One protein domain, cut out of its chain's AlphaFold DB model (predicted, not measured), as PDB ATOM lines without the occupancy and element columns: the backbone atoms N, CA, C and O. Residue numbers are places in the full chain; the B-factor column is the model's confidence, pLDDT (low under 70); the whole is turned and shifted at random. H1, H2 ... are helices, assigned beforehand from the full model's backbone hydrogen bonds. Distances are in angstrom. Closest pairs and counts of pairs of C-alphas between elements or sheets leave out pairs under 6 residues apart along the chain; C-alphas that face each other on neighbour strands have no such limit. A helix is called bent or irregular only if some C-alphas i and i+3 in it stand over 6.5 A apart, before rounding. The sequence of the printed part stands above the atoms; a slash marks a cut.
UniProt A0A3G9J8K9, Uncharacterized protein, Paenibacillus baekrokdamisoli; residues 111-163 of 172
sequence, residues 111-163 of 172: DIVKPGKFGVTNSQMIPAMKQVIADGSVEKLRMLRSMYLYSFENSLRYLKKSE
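What this domain is: This is residues 111 to 163 of the 172 residues of an uncharacterized protein of Paenibacillus baekrokdamisoli (UniProt A0A3G9J8K9). Picture a helical hairpin, H1 running out and H2 back beside it, with a third helix, H3, crossing the end of the hairpin where H1 begins; the three helix centres make a triangle. Before H1 a loop, residues 111 to 121, leads in, and after H3 a short tail, residues 159 to 163, ends the printed part. The printed part has 53 residues with three named helices, in the order H1, H2, H3, and no named strand; the class is all helix. It is compact, with a radius of gyration of the C-alphas of 10.2 A and spans of 31 by 21 by 16 A.

Where its parts are: Start at Asp 111 and go along to C-alpha 122 at (266.160, 147.146, 220.756), where H1, residues 122 to 134, begins; it covers 18.0 A. H1 is neither bent nor irregular, but only just: C-alphas 124 and 127 are 6.0 A apart. H2, residues 138 to 147, covers 14.4 A. H3, residues 149 to 158, covers 15.3 A and ends at C-alpha 158 at (263.330, 148.670, 212.514). H3 is only just irregular, with C-alphas 154 and 157 6.6 A apart, and its line is a rough one.

How they stand to each other: H1 and H2 form a helical hairpin, opposite ways at a shallow tilt of 22 degrees. H1 touches H2 with residues 129 to 133 alone; the closest C-alphas, of Val 132 and Leu 141, are 6.3 A apart. H1 touches H3 with residues 122 to 126 alone, about perpendicular at 78 degrees; look at the closest C-alphas, of Asn 122 and Ser 155, 5.7 A apart. H2 and H3 only just touch, with 3 pairs of C-alphas within 8 A, and only at the corner by their link; the closest C-alphas are those of Arg 145 and Phe 152, 5.7 A apart. H2 and H3 run opposite ways at a steep tilt of 60 degrees. In H2 every O i to N i+4 pair is within hydrogen-bond range; in H1 8 of 9 are, and in H3 4 of 6.

The domain as a whole: The two C-alphas farthest apart are those of Lys 117 and Ser 162, 31.8 A. The printed part has no cut, and the links H1 to H2 and H2 to H3 are tight. The mean pLDDT of the printed part is 94.0, and no printed residue is under 70.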
ATOM      1  N   ASP A 111     281.812 150.303 224.297       82.06
ATOM      2  CA  ASP A 111     281.681 151.755 224.113       82.06
ATOM      3  C   ASP A 111     280.422 152.125 223.315       82.06
ATOM      4  O   ASP A 111     279.861 153.206 223.492       82.06
ATOM      5  N   ILE A 112     279.952 151.216 222.454       86.25
ATOM      6  CA  ILE A 112     278.790 151.412 221.577       86.25
ATOM      7  C   ILE A 112     277.498 151.006 222.301       86.25
ATOM      8  O   ILE A 112     276.466 151.666 222.176       86.25
ATOM      9  N   VAL A 113     277.536 149.901 223.051       90.31
ATOM     10  CA  VAL A 113     276.378 149.318 223.732       90.31
ATOM     11  C   VAL A 113     276.772 148.762 225.096       90.31
ATOM     12  O   VAL A 113     277.595 147.860 225.206       90.31
ATOM     13  N   LYS A 114     276.076 149.223 226.140       91.75
ATOM     14  CA  LYS A 114     276.219 148.706 227.507       91.75
ATOM     15  C   LYS A 114     275.021 147.810 227.858       91.75
ATOM     16  O   LYS A 114     273.904 148.330 227.954       91.75
ATOM     17  N   PRO A 115     275.199 146.484 228.017       92.88
ATOM     18  CA  PRO A 115     274.103 145.575 228.340       92.88
ATOM     19  C   PRO A 115     273.568 145.827 229.757       92.88
ATOM     20  O   PRO A 115     274.327 146.070 230.691       92.88
ATOM     21  N   GLY A 116     272.246 145.747 229.920       90.56
ATOM     22  CA  GLY A 116     271.584 145.800 231.225       90.56
ATOM     23  C   GLY A 116     271.333 144.410 231.819       90.56
ATOM     24  O   GLY A 116     271.775 143.392 231.289       90.56
ATOM     25  N   LYS A 117     270.520 144.348 232.887       92.88
ATOM     26  CA  LYS A 117     270.095 143.094 233.553       92.88
ATOM     27  C   LYS A 117     269.528 142.034 232.591       92.88
ATOM     28  O   LYS A 117     269.640 140.844 232.862       92.88
ATOM     29  N   PHE A 118     268.904 142.469 231.498       88.75
ATOM     30  CA  PHE A 118     268.284 141.611 230.483       88.75
ATOM     31  C   PHE A 118     269.067 141.611 229.156       88.75
ATOM     32  O   PHE A 118     268.500 141.342 228.101       88.75
ATOM     33  N   GLY A 119     270.361 141.949 229.194       92.50
ATOM     34  CA  GLY A 119     271.182 142.139 228.002       92.50
ATOM     35  C   GLY A 119     270.878 143.459 227.289       92.50
ATOM     36  O   GLY A 119     270.570 144.468 227.927       92.50
ATOM     37  N   VAL A 120     271.001 143.449 225.962       94.50
ATOM     38  CA  VAL A 120     270.825 144.624 225.097       94.50
ATOM     39  C   VAL A 120     269.399 144.693 224.567       94.50
ATOM     40  O   VAL A 120     268.922 143.752 223.931       94.50
ATOM     41  N   THR A 121     268.729 145.825 224.761       95.56
ATOM     42  CA  THR A 121     267.377 146.058 224.232       95.56
ATOM     43  C   THR A 121     267.406 146.624 222.809       95.56
ATOM     44  O   THR A 121     268.394 147.211 222.366       95.56
ATOM     45  N   ASN A 122     266.284 146.534 222.086       95.12
ATOM     46  CA  ASN A 122     266.160 147.146 220.756       95.12
ATOM     47  C   ASN A 122     266.414 148.667 220.774       95.12
ATOM     48  O   ASN A 122     266.963 149.194 219.810       95.12
ATOM     49  N   SER A 123     266.056 149.372 221.857       94.38
ATOM     50  CA  SER A 123     266.303 150.816 221.984       94.38
ATOM     51  C   SER A 123     267.789 151.173 222.082       94.38
ATOM     52  O   SER A 123     268.146 152.295 221.748       94.38
ATOM     53  N   GLN A 124     268.647 150.226 222.475       95.25
ATOM     54  CA  GLN A 124     270.106 150.363 222.450       95.25
ATOM     55  C   GLN A 124     270.706 149.825 221.140       95.25
ATOM     56  O   GLN A 124     271.567 150.463 220.545       95.25
ATOM     57  N   MET A 125     270.220 148.676 220.651       96.25
ATOM     58  CA  MET A 125     270.755 148.026 219.448       96.25
ATOM     59  C   MET A 125     270.534 148.852 218.173       96.25
ATOM     60  O   MET A 125     271.446 149.008 217.369       96.25
ATOM     61  N   ILE A 126     269.337 149.419 217.983       96.75
ATOM     62  CA  ILE A 126     268.996 150.182 216.771       96.75
ATOM     63  C   ILE A 126     269.911 151.407 216.562       96.75
ATOM     64  O   ILE A 126     270.427 151.549 215.450       96.75
ATOM     65  N   PRO A 127     270.129 152.309 217.547       96.44
ATOM     66  CA  PRO A 127     271.049 153.431 217.359       96.44
ATOM     67  C   PRO A 127     272.501 152.969 217.192       96.44
ATOM     68  O   PRO A 127     273.182 153.495 216.317       96.44
ATOM     69  N   ALA A 128     272.944 151.946 217.929       95.69
ATOM     70  CA  ALA A 128     274.288 151.384 217.793       95.69
ATOM     71  C   ALA A 128     274.567 150.847 216.382       95.69
ATOM     72  O   ALA A 128     275.572 151.200 215.768       95.69
ATOM     73  N   MET A 129     273.651 150.057 215.817       96.06
ATOM     74  CA  MET A 129     273.786 149.562 214.445       96.06
ATOM     75  C   MET A 129     273.788 150.703 213.426       96.06
ATOM     76  O   MET A 129     274.582 150.675 212.492       96.06
ATOM     77  N   LYS A 130     272.955 151.734 213.609       96.44
ATOM     78  CA  LYS A 130     272.948 152.914 212.729       96.44
ATOM     79  C   LYS A 130     274.254 153.701 212.792       96.44
ATOM     80  O   LYS A 130     274.747 154.103 211.744       96.44
ATOM     81  N   GLN A 131     274.821 153.876 213.985       95.06
ATOM     82  CA  GLN A 131     276.132 154.496 214.164       95.06
ATOM     83  C   GLN A 131     277.220 153.675 213.466       95.06
ATOM     84  O   GLN A 131     277.958 154.213 212.658       95.06
ATOM     85  N   VAL A 132     277.260 152.359 213.681       94.25
ATOM     86  CA  VAL A 132     278.247 151.470 213.049       94.25
ATOM     87  C   VAL A 132     278.135 151.440 211.516       94.25
ATOM     88  O   VAL A 132     279.153 151.361 210.827       94.25
ATOM     89  N   ILE A 133     276.921 151.542 210.966       94.94
ATOM     90  CA  ILE A 133     276.690 151.673 209.518       94.94
ATOM     91  C   ILE A 133     277.163 153.043 209.005       94.94
ATOM     92  O   ILE A 133     277.742 153.109 207.925       94.94
ATOM     93  N   ALA A 134     276.956 154.122 209.768       94.06
ATOM     94  CA  ALA A 134     277.448 155.459 209.426       94.06
ATOM     95  C   ALA A 134     278.986 155.559 209.502       94.06
ATOM     96  O   ALA A 134     279.592 156.167 208.625       94.06
ATOM     97  N   ASP A 135     279.606 154.893 210.482       91.25
ATOM     98  CA  ASP A 135     281.059 154.692 210.595       91.25
ATOM     99  C   ASP A 135     281.626 153.822 209.448       91.25
ATOM    100  O   ASP A 135     282.841 153.739 209.275       91.25
ATOM    101  N   GLY A 136     280.776 153.093 208.711       90.31
ATOM    102  CA  GLY A 136     281.181 152.112 207.697       90.31
ATOM    103  C   GLY A 136     281.914 150.880 208.255       90.31
ATOM    104  O   GLY A 136     282.482 150.098 207.492       90.31
ATOM    105  N   SER A 137     281.924 150.685 209.577       91.75
ATOM    106  CA  SER A 137     282.782 149.701 210.244       91.75
ATOM    107  C   SER A 137     282.151 148.304 210.264       91.75
ATOM    108  O   SER A 137     281.422 147.927 211.184       91.75
ATOM    109  N   VAL A 138     282.465 147.506 209.242       92.50
ATOM    110  CA  VAL A 138     281.988 146.116 209.116       92.50
ATOM    111  C   VAL A 138     282.414 145.242 210.304       92.50
ATOM    112  O   VAL A 138     281.646 144.378 210.722       92.50
ATOM    113  N   GLU A 139     283.586 145.483 210.897       92.31
ATOM    114  CA  GLU A 139     284.071 144.661 212.013       92.31
ATOM    115  C   GLU A 139     283.277 144.907 213.304       92.31
ATOM    116  O   GLU A 139     282.769 143.955 213.894       92.31
ATOM    117  N   LYS A 140     283.020 146.174 213.675       92.50
ATOM    118  CA  LYS A 140     282.089 146.511 214.774       92.50
ATOM    119  C   LYS A 140     280.711 145.868 214.557       92.50
ATOM    120  O   LYS A 140     280.084 145.390 215.500       92.50
ATOM    121  N   LEU A 141     280.236 145.836 213.307       94.12
ATOM    122  CA  LEU A 141     278.939 145.259 212.948       94.12
ATOM    123  C   LEU A 141     278.921 143.731 213.120       94.12
ATOM    124  O   LEU A 141     277.949 143.177 213.636       94.12
ATOM    125  N   ARG A 142     280.008 143.056 212.727       94.50
ATOM    126  CA  ARG A 142     280.222 141.620 212.938       94.50
ATOM    127  C   ARG A 142     280.286 141.288 214.430       94.50
ATOM    128  O   ARG A 142     279.597 140.367 214.860       94.50
ATOM    129  N   MET A 143     281.025 142.062 215.225       93.56
ATOM    130  CA  MET A 143     281.100 141.890 216.682       93.56
ATOM    131  C   MET A 143     279.726 142.057 217.354       93.56
ATOM    132  O   MET A 143     279.329 141.191 218.134       93.56
ATOM    133  N   LEU A 144     278.956 143.097 216.997       93.94
ATOM    134  CA  LEU A 144     277.582 143.286 217.493       93.94
ATOM    135  C   LEU A 144     276.682 142.078 217.189       93.94
ATOM    136  O   LEU A 144     275.912 141.657 218.055       93.94
ATOM    137  N   ARG A 145     276.789 141.492 215.987       95.06
ATOM    138  CA  ARG A 145     276.039 140.282 215.619       95.06
ATOM    139  C   ARG A 145     276.465 139.068 216.443       95.06
ATOM    140  O   ARG A 145     275.602 138.357 216.947       95.06
ATOM    141  N   SER A 146     277.769 138.844 216.598       93.38
ATOM    142  CA  SER A 146     278.309 137.700 217.344       93.38
ATOM    143  C   SER A 146     277.967 137.747 218.834       93.38
ATOM    144  O   SER A 146     277.642 136.717 219.416       93.38
ATOM    145  N   MET A 147     278.007 138.929 219.456       92.69
ATOM    146  CA  MET A 147     277.796 139.073 220.903       92.69
ATOM    147  C   MET A 147     276.321 139.223 221.294       92.69
ATOM    148  O   MET A 147     275.935 138.824 222.391       92.69
ATOM    149  N   TYR A 148     275.477 139.758 220.404       94.31
ATOM    150  CA  TYR A 148     274.082 140.089 220.713       94.31
ATOM    151  C   TYR A 148     273.085 139.559 219.672       94.31
ATOM    152  O   TYR A 148     272.072 140.208 219.405       94.31
ATOM    153  N   LEU A 149     273.349 138.374 219.107       94.44
ATOM    154  CA  LEU A 149     272.621 137.763 217.983       94.44
ATOM    155  C   LEU A 149     271.095 137.955 218.024       94.44
ATOM    156  O   LEU A 149     270.514 138.447 217.061       94.44
ATOM    157  N   TYR A 150     270.439 137.620 219.140       94.62
ATOM    158  CA  TYR A 150     268.980 137.743 219.263       94.62
ATOM    159  C   TYR A 150     268.494 139.193 219.097       94.62
ATOM    160  O   TYR A 150     267.593 139.463 218.302       94.62
ATOM    161  N   SER A 151     269.106 140.135 219.819       94.94
ATOM    162  CA  SER A 151     268.750 141.554 219.751       94.94
ATOM    163  C   SER A 151     269.133 142.169 218.405       94.94
ATOM    164  O   SER A 151     268.393 143.001 217.887       94.94
ATOM    165  N   PHE A 152     270.245 141.725 217.810       96.19
ATOM    166  CA  PHE A 152     270.698 142.129 216.482       96.19
ATOM    167  C   PHE A 152     269.658 141.757 215.416       96.19
ATOM    168  O   PHE A 152     269.073 142.649 214.799       96.19
ATOM    169  N   GLU A 153     269.341 140.468 215.264       95.69
ATOM    170  CA  GLU A 153     268.402 139.974 214.246       95.69
ATOM    171  C   GLU A 153     266.983 140.549 214.465       95.69
ATOM    172  O   GLU A 153     266.338 141.019 213.524       95.69
ATOM    173  N   ASN A 154     266.515 140.641 215.720       95.88
ATOM    174  CA  ASN A 154     265.228 141.268 216.060       95.88
ATOM    175  C   ASN A 154     265.181 142.785 215.775       95.88
ATOM    176  O   ASN A 154     264.101 143.343 215.556       95.88
ATOM    177  N   SER A 155     266.327 143.474 215.763       96.06
ATOM    178  CA  SER A 155     266.392 144.910 215.472       96.06
ATOM    179  C   SER A 155     266.347 145.241 213.971       96.06
ATOM    180  O   SER A 155     265.886 146.327 213.608       96.06
ATOM    181  N   LEU A 156     266.707 144.299 213.082       96.25
ATOM    182  CA  LEU A 156     266.767 144.508 211.622       96.25
ATOM    183  C   LEU A 156     265.450 145.024 211.019       96.25
ATOM    184  O   LEU A 156     265.452 145.801 210.054       96.25
ATOM    185  N   ARG A 157     264.309 144.627 211.598       96.31
ATOM    186  CA  ARG A 157     262.972 145.059 211.155       96.31
ATOM    187  C   ARG A 157     262.704 146.558 211.350       96.31
ATOM    188  O   ARG A 157     261.837 147.098 210.673       96.31
ATOM    189  N   TYR A 158     263.456 147.232 212.225       96.44
ATOM    190  CA  TYR A 158     263.330 148.670 212.514       96.44
ATOM    191  C   TYR A 158     264.329 149.548 211.740       96.44
ATOM    192  O   TYR A 158     264.326 150.776 211.878       96.44
ATOM    193  N   LEU A 159     265.206 148.933 210.946       96.50
ATOM    194  CA  LEU A 159     266.164 149.633 210.095       96.50
ATOM    195  C   LEU A 159     265.530 150.041 208.757       96.50
ATOM    196  O   LEU A 159     264.494 149.515 208.334       96.50
ATOM    197  N   LYS A 160     266.156 150.986 208.059       97.25
ATOM    198  CA  LYS A 160     265.796 151.352 206.682       97.25
ATOM    199  C   LYS A 160     266.191 150.236 205.709       97.25
ATOM    200  O   LYS A 160     266.999 149.364 206.025       97.25
ATOM    201  N   LYS A 161     265.640 150.274 204.491       97.25
ATOM    202  CA  LYS A 161     265.983 149.309 203.432       97.25
ATOM    203  C   LYS A 161     267.489 149.327 203.114       97.25
ATOM    204  O   LYS A 161     268.108 148.274 203.161       97.25
ATOM    205  N   SER A 162     268.067 150.512 202.914       96.44
ATOM    206  CA  SER A 162     269.503 150.696 202.656       96.44
ATOM    207  C   SER A 162     270.395 150.211 203.807       96.44
ATOM    208  O   SER A 162     271.413 149.572 203.569       96.44
ATOM    209  N   GLU A 163     269.991 150.463 205.058       96.31
ATOM    210  CA  GLU A 163     270.684 149.975 206.260       96.31
ATOM    211  C   GLU A 163     270.704 148.432 206.293       96.31
ATOM    212  O   GLU A 163     271.754 147.834 206.510       96.31
TER     213      GLU A 163